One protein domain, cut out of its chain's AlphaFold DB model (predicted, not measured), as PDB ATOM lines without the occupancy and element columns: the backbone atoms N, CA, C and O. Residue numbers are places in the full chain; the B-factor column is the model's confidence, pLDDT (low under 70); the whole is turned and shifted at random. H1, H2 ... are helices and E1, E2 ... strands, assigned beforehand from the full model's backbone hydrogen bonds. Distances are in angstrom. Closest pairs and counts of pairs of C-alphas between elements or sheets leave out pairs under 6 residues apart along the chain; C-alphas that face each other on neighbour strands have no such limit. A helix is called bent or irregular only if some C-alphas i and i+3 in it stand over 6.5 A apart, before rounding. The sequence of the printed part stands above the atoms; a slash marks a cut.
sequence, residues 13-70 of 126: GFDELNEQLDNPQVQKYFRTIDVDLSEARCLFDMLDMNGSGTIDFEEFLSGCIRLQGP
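What this domain is: This is residues 13 to 70 of the 126 residues of the protein "Hypothetical protein" of Alexandrium catenella (UniProt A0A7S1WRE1). Helix H3 is a post, with H2 set crosswise near its first end, H4 passing steeply by its last end, and H1 to one side; short strand E1 leads into H4. The printed part has 58 residues and is mostly helix, with four named helices and one named strand in the order H1, H2, H3, E1, H4. It is compact, with a radius of gyration of the C-alphas of 10.7 A and spans of 27 by 26 by 17 A.

Where its parts are: H3, residues 37 to 47, is 14.9 A long and irregular: C-alphas 38 and 41 are 7.4 A apart. H4, residues 57 to 67, is 15.1 A long and ends at (73.787, 174.063, 24.396). H2 is residues 24 to 32, 12.2 A; H1 is residues 14 to 19, 8.6 A, from (64.307, 159.377, 30.054); E1 is residues 54 to 56, 6.5 A.

How they stand to each other: H3 and H4 touch, closest C-alphas Leu 47 and Gly 63 at 5.5 A, at a steep tilt of 63 degrees, opposite ways. H3 and H1 only just touch, with 3 pairs of C-alphas within 8 A, the closest Phe 44 and Phe 14 at 6.8 A. H2 is close to H3 but not clearly touching, C-alphas Phe 30 and Leu 37 at 7.0 A, about perpendicular at 77 degrees. H2 and H4 are apart. E1 pairs with no named strand. Every O i to N i+4 pair is within hydrogen-bond range in H1, H2 and H4, and 5 of 7 in H3.

The domain as a whole: The farthest C-alphas, Asp 15 and Pro 70, are 28.5 A apart. The printed part has no cut and no long link. Residues 68 to 70 are under pLDDT 70.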
ATOM      1  N   GLY A  13      67.678 156.645  27.738       91.50
ATOM      2  CA  GLY A  13      66.256 156.777  28.038       91.50
ATOM      3  C   GLY A  13      65.967 157.920  29.015       91.50
ATOM      4  O   GLY A  13      66.843 158.385  29.749       91.50
ATOM      5  N   PHE A  14      64.709 158.371  29.064       90.38
ATOM      6  CA  PHE A  14      64.307 159.377  30.054       90.38
ATOM      7  C   PHE A  14      64.431 158.846  31.488       90.38
ATOM      8  O   PHE A  14      64.838 159.592  32.373       90.38
ATOM      9  N   ASP A  15      64.129 157.566  31.707       90.19
ATOM     10  CA  ASP A  15      64.244 156.936  33.025       90.19
ATOM     11  C   ASP A  15      65.705 156.905  33.496       90.19
ATOM     12  O   ASP A  15      65.991 157.301  34.624       90.19
ATOM     13  N   GLU A  16      66.644 156.570  32.608       89.38
ATOM     14  CA  GLU A  16      68.081 156.602  32.908       89.38
ATOM     15  C   GLU A  16      68.579 158.023  33.186       89.38
ATOM     16  O   GLU A  16      69.342 158.252  34.125       89.38
ATOM     17  N   LEU A  17      68.115 159.013  32.413       87.94
ATOM     18  CA  LEU A  17      68.421 160.413  32.695       87.94
ATOM     19  C   LEU A  17      67.875 160.829  34.068       87.94
ATOM     20  O   LEU A  17      68.585 161.495  34.819       87.94
ATOM     21  N   ASN A  18      66.639 160.437  34.389       88.69
ATOM     22  CA  ASN A  18      65.954 160.777  35.633       88.69
ATOM     23  C   ASN A  18      66.642 160.153  36.857       88.69
ATOM     24  O   ASN A  18      66.849 160.835  37.858       88.69
ATOM     25  N   GLU A  19      67.077 158.895  36.757       88.62
ATOM     26  CA  GLU A  19      67.884 158.225  37.785       88.62
ATOM     27  C   GLU A  19      69.247 158.899  38.000       88.62
ATOM     28  O   GLU A  19      69.804 158.867  39.097       88.62
ATOM     29  N   GLN A  20      69.782 159.553  36.967       87.31
ATOM     30  CA  GLN A  20      71.062 160.252  37.023       87.31
ATOM     31  C   GLN A  20      70.937 161.750  37.346       87.31
ATOM     32  O   GLN A  20      71.961 162.435  37.386       87.31
ATOM     33  N   LEU A  21      69.746 162.288  37.637       85.38
ATOM     34  CA  LEU A  21      69.590 163.705  38.021       85.38
ATOM     35  C   LEU A  21      70.284 164.050  39.347       85.38
ATOM     36  O   LEU A  21      70.730 165.184  39.540       85.38
ATOM     37  N   ASP A  22      70.454 163.067  40.230       85.62
ATOM     38  CA  ASP A  22      71.218 163.214  41.473       85.62
ATOM     39  C   ASP A  22      72.738 163.103  41.261       85.62
ATOM     40  O   ASP A  22      73.529 163.375  42.170       85.62
ATOM     41  N   ASN A  23      73.185 162.741  40.055       86.69
ATOM     42  CA  ASN A  23      74.600 162.609  39.747       86.69
ATOM     43  C   ASN A  23      75.270 163.999  39.674       86.69
ATOM     44  O   ASN A  23      74.878 164.837  38.852       86.69
ATOM     45  N   PRO A  24      76.350 164.249  40.442       85.81
ATOM     46  CA  PRO A  24      77.044 165.537  40.449       85.81
ATOM     47  C   PRO A  24      77.516 166.006  39.065       85.81
ATOM     48  O   PRO A  24      77.581 167.208  38.809       85.81
ATOM     49  N   GLN A  25      77.856 165.076  38.165       82.06
ATOM     50  CA  GLN A  25      78.288 165.416  36.806       82.06
ATOM     51  C   GLN A  25      77.127 165.920  35.945       82.06
ATOM     52  O   GLN A  25      77.296 166.873  35.184       82.06
ATOM     53  N   VAL A  26      75.945 165.322  36.104       83.19
ATOM     54  CA  VAL A  26      74.723 165.722  35.395       83.19
ATOM     55  C   VAL A  26      74.249 167.072  35.916       83.19
ATOM     56  O   VAL A  26      74.064 167.994  35.131       83.19
ATOM     57  N   GLN A  27      74.202 167.260  37.236       85.56
ATOM     58  CA  GLN A  27      73.859 168.559  37.826       85.56
ATOM     59  C   GLN A  27      74.812 169.674  37.392       85.56
ATOM     60  O   GLN A  27      74.388 170.794  37.111       85.56
ATOM     61  N   LYS A  28      76.116 169.384  37.312       83.12
ATOM     62  CA  LYS A  28      77.103 170.348  36.819       83.12
ATOM     63  C   LYS A  28      76.848 170.714  35.357       83.12
ATOM     64  O   LYS A  28      76.990 171.883  35.000       83.12
ATOM     65  N   TYR A  29      76.478 169.741  34.528       80.19
ATOM     66  CA  TYR A  29      76.126 169.984  33.135       80.19
ATOM     67  C   TYR A  29      74.891 170.885  33.024       80.19
ATOM     68  O   TYR A  29      74.989 171.927  32.389       80.19
ATOM     69  N   PHE A  30      73.806 170.566  33.735       81.56
ATOM     70  CA  PHE A  30      72.581 171.375  33.793       81.56
ATOM     71  C   PHE A  30      72.852 172.823  34.220       81.56
ATOM     72  O   PHE A  30      72.435 173.759  33.547       81.56
ATOM     73  N   ARG A  31      73.675 173.021  35.257       81.69
ATOM     74  CA  ARG A  31      74.124 174.363  35.674       81.69
ATOM     75  C   ARG A  31      74.968 175.083  34.624       81.69
ATOM     76  O   ARG A  31      74.983 176.304  34.597       81.69
ATOM     77  N   THR A  32      75.713 174.351  33.796       79.88
ATOM     78  CA  THR A  32      76.541 174.944  32.731       79.88
ATOM     79  C   THR A  32      75.681 175.471  31.584       79.88
ATOM     80  O   THR A  32      76.064 176.442  30.939       79.88
ATOM     81  N   ILE A  33      74.529 174.844  31.347       76.38
ATOM     82  CA  ILE A  33      73.575 175.220  30.296       76.38
ATOM     83  C   ILE A  33      72.400 176.058  30.832       76.38
ATOM     84  O   ILE A  33      71.466 176.309  30.082       76.38
ATOM     85  N   ASP A  34      72.469 176.489  32.098       77.56
ATOM     86  CA  ASP A  34      71.453 177.293  32.800       77.56
ATOM     87  C   ASP A  34      70.045 176.664  32.799       77.56
ATOM     88  O   ASP A  34      69.038 177.353  32.690       77.56
ATOM     89  N   VAL A  35      69.983 175.332  32.907       78.25
ATOM     90  CA  VAL A  35      68.733 174.554  32.955       78.25
ATOM     91  C   VAL A  35      68.456 174.106  34.386       78.25
ATOM     92  O   VAL A  35      69.331 173.536  35.048       78.25
ATOM     93  N   ASP A  36      67.221 174.298  34.851       82.69
ATOM     94  CA  ASP A  36      66.761 173.747  36.127       82.69
ATOM     95  C   ASP A  36      66.508 172.232  36.004       82.69
ATOM     96  O   ASP A  36      66.051 171.730  34.978       82.69
ATOM     97  N   LEU A  37      66.773 171.465  37.064       83.00
ATOM     98  CA  LEU A  37      66.521 170.017  37.070       83.00
ATOM     99  C   LEU A  37      65.034 169.678  36.861       83.00
ATOM    100  O   LEU A  37      64.718 168.635  36.293       83.00
ATOM    101  N   SER A  38      64.120 170.565  37.261       84.12
ATOM    102  CA  SER A  38      62.683 170.446  36.979       84.12
ATOM    103  C   SER A  38      62.358 170.490  35.480       84.12
ATOM    104  O   SER A  38      61.348 169.931  35.050       84.12
ATOM    105  N   GLU A  39      63.241 171.070  34.666       81.19
ATOM    106  CA  GLU A  39      63.126 171.144  33.210       81.19
ATOM    107  C   GLU A  39      63.862 170.005  32.492       81.19
ATOM    108  O   GLU A  39      63.898 169.973  31.259       81.19
ATOM    109  N   ALA A  40      64.393 169.017  33.224       85.50
ATOM    110  CA  ALA A  40      65.094 167.870  32.647       85.50
ATOM    111  C   ALA A  40      64.280 167.148  31.571       85.50
ATOM    112  O   ALA A  40      64.835 166.725  30.557       85.50
ATOM    113  N   ARG A  41      62.956 167.068  31.739       87.31
ATOM    114  CA  ARG A  41      62.072 166.507  30.714       87.31
ATOM    115  C   ARG A  41      62.045 167.343  29.437       87.31
ATOM    116  O   ARG A  41      62.051 166.790  28.343       87.31
ATOM    117  N   CYS A  42      62.028 168.666  29.563       82.75
ATOM    118  CA  CYS A  42      62.029 169.547  28.404       82.75
ATOM    119  C   CYS A  42      63.371 169.492  27.667       82.75
ATOM    120  O   CYS A  42      63.387 169.441  26.437       82.75
ATOM    121  N   LEU A  43      64.479 169.423  28.414       83.56
ATOM    122  CA  LEU A  43      65.809 169.209  27.854       83.56
ATOM    123  C   LEU A  43      65.904 167.867  27.122       83.56
ATOM    124  O   LEU A  43      66.381 167.833  25.993       83.56
ATOM    125  N   PHE A  44      65.418 166.781  27.729       88.12
ATOM    126  CA  PHE A  44      65.406 165.453  27.112       88.12
ATOM    127  C   PHE A  44      64.699 165.476  25.759       88.12
ATOM    128  O   PHE A  44      65.286 165.135  24.737       88.12
ATOM    129  N   ASP A  45      63.470 165.984  25.737       86.75
ATOM    130  CA  ASP A  45      62.693 166.075  24.509       86.75
ATOM    131  C   ASP A  45      63.303 167.053  23.470       86.75
ATOM    132  O   ASP A  45      62.914 167.053  22.303       86.75
ATOM    133  N   MET A  46      64.180 167.973  23.888       82.56
ATOM    134  CA  MET A  46      64.900 168.873  22.980       82.56
ATOM    135  C   MET A  46      66.110 168.182  22.337       82.56
ATOM    136  O   MET A  46      66.482 168.516  21.204       82.56
ATOM    137  N   LEU A  47      66.738 167.272  23.080       85.06
ATOM    138  CA  LEU A  47      67.857 166.451  22.632       85.06
ATOM    139  C   LEU A  47      67.386 165.318  21.714       85.06
ATOM    140  O   LEU A  47      68.058 165.061  20.722       85.06
ATOM    141  N   ASP A  48      66.226 164.720  21.996       89.50
ATOM    142  CA  ASP A  48      65.546 163.731  21.147       89.50
ATOM    143  C   ASP A  48      64.998 164.405  19.872       89.50
ATOM    144  O   ASP A  48      63.866 164.893  19.804       89.50
ATOM    145  N   MET A  49      65.851 164.518  18.851       81.88
ATOM    146  CA  MET A  49      65.540 165.257  17.627       81.88
ATOM    147  C   MET A  49      64.617 164.465  16.703       81.88
ATOM    148  O   MET A  49      63.867 165.068  15.926       81.88
ATOM    149  N   ASN A  50      64.702 163.138  16.759       85.12
ATOM    150  CA  ASN A  50      63.907 162.229  15.944       85.12
ATOM    151  C   ASN A  50      62.571 161.828  16.613       85.12
ATOM    152  O   ASN A  50      61.694 161.303  15.923       85.12
ATOM    153  N   GLY A  51      62.374 162.138  17.899       84.75
ATOM    154  CA  GLY A  51      61.164 161.811  18.655       84.75
ATOM    155  C   GLY A  51      61.051 160.323  18.992       84.75
ATOM    156  O   GLY A  51      59.936 159.809  19.111       84.75
ATOM    157  N   SER A  52      62.179 159.618  19.071       88.75
ATOM    158  CA  SER A  52      62.241 158.179  19.344       88.75
ATOM    159  C   SER A  52      61.947 157.837  20.803       88.75
ATOM    160  O   SER A  52      61.642 156.683  21.110       88.75
ATOM    161  N   GLY A  53      61.995 158.825  21.700       88.81
ATOM    162  CA  GLY A  53      61.912 158.625  23.142       88.81
ATOM    163  C   GLY A  53      63.229 158.167  23.766       88.81
ATOM    164  O   GLY A  53      63.253 157.871  24.962       88.81
ATOM    165  N   THR A  54      64.311 158.120  22.989       92.00
ATOM    166  CA  THR A  54      65.677 157.870  23.444       92.00
ATOM    167  C   THR A  54      66.633 158.870  22.798       92.00
ATOM    168  O   THR A  54      66.327 159.453  21.766       92.00
ATOM    169  N   ILE A  55      67.783 159.109  23.427       91.00
ATOM    170  CA  ILE A  55      68.821 159.999  22.892       91.00
ATOM    171  C   ILE A  55      70.008 159.142  22.471       91.00
ATOM    172  O   ILE A  55      70.642 158.506  23.318       91.00
ATOM    173  N   ASP A  56      70.333 159.135  21.183       91.19
ATOM    174  CA  ASP A  56      71.541 158.473  20.693       91.19
ATOM    175  C   ASP A  56      72.813 159.325  20.907       91.19
ATOM    176  O   ASP A  56      72.788 160.464  21.390       91.19
ATOM    177  N   PHE A  57      73.980 158.760  20.589       86.75
ATOM    178  CA  PHE A  57      75.251 159.465  20.767       86.75
ATOM    179  C   PHE A  57      75.370 160.745  19.922       86.75
ATOM    180  O   PHE A  57      75.926 161.740  20.398       86.75
ATOM    181  N   GLU A  58      74.863 160.733  18.689       86.44
ATOM    182  CA  GLU A  58      74.921 161.878  17.775       86.44
ATOM    183  C   GLU A  58      73.984 162.994  18.246       86.44
ATOM    184  O   GLU A  58      74.367 164.166  18.264       86.44
ATOM    185  N   GLU A  59      72.789 162.641  18.713       87.50
ATOM    186  CA  GLU A  59      71.823 163.552  19.324       87.50
ATOM    187  C   GLU A  59      72.377 164.186  20.600       87.50
ATOM    188  O   GLU A  59      72.328 165.410  20.765       87.50
ATOM    189  N   PHE A  60      73.003 163.385  21.468       85.31
ATOM    190  CA  PHE A  60      73.666 163.884  22.670       85.31
ATOM    191  C   PHE A  60      74.808 164.852  22.332       85.31
ATOM    192  O   PHE A  60      74.917 165.924  22.937       85.31
ATOM    193  N   LEU A  61      75.665 164.503  21.367       82.81
ATOM    194  CA  LEU A  61      76.797 165.333  20.952       82.81
ATOM    195  C   LEU A  61      76.330 166.643  20.303       82.81
ATOM    196  O   LEU A  61      76.787 167.722  20.688       82.81
ATOM    197  N   SER A  62      75.391 166.558  19.360       82.00
ATOM    198  CA  SER A  62      74.762 167.704  18.698       82.00
ATOM    199  C   SER A  62      74.107 168.634  19.715       82.00
ATOM    200  O   SER A  62      74.323 169.849  19.699       82.00
ATOM    201  N   GLY A  63      73.365 168.060  20.661       79.31
ATOM    202  CA  GLY A  63      72.772 168.768  21.781       79.31
ATOM    203  C   GLY A  63      73.799 169.496  22.636       79.31
ATOM    204  O   GLY A  63      73.667 170.696  22.863       79.31
ATOM    205  N   CYS A  64      74.875 168.813  23.033       78.25
ATOM    206  CA  CYS A  64      75.953 169.421  23.808       78.25
ATOM    207  C   CYS A  64      76.589 170.609  23.088       78.25
ATOM    208  O   CYS A  64      76.778 171.647  23.712       78.25
ATOM    209  N   ILE A  65      76.865 170.493  21.788       76.25
ATOM    210  CA  ILE A  65      77.447 171.580  20.987       76.25
ATOM    211  C   ILE A  65      76.479 172.770  20.889       76.25
ATOM    212  O   ILE A  65      76.895 173.923  21.010       76.25
ATOM    213  N   ARG A  66      75.180 172.510  20.702       74.06
ATOM    214  CA  ARG A  66      74.139 173.550  20.606       74.06
ATOM    215  C   ARG A  66      73.920 174.282  21.931       74.06
ATOM    216  O   ARG A  66      73.692 175.494  21.925       74.06
ATOM    217  N   LEU A  67      74.008 173.555  23.042       71.06
ATOM    218  CA  LEU A  67      73.787 174.063  24.396       71.06
ATOM    219  C   LEU A  67      75.040 174.703  25.016       71.06
ATOM    220  O   LEU A  67      74.905 175.557  25.881       71.06
ATOM    221  N   GLN A  68      76.250 174.363  24.549       66.00
ATOM    222  CA  GLN A  68      77.497 175.046  24.936       66.00
ATOM    223  C   GLN A  68      77.675 176.437  24.300       66.00
ATOM    224  O   GLN A  68      78.614 177.154  24.652       66.00
ATOM    225  N   GLY A  69      76.810 176.823  23.355       66.25
ATOM    226  CA  GLY A  69      76.751 178.193  22.841       66.25
ATOM    227  C   GLY A  69      76.330 179.192  23.931       66.25
ATOM    228  O   GLY A  69      75.856 178.786  24.987       66.25
ATOM    229  N   PRO A  70      76.484 180.510  23.721       53.44
ATOM    230  CA  PRO A  70      76.175 181.508  24.742       53.44
ATOM    231  C   PRO A  70      74.677 181.499  25.088       53.44
ATOM    232  O   PRO A  70      73.924 182.160  24.385       53.44
TER     233      PRO A  70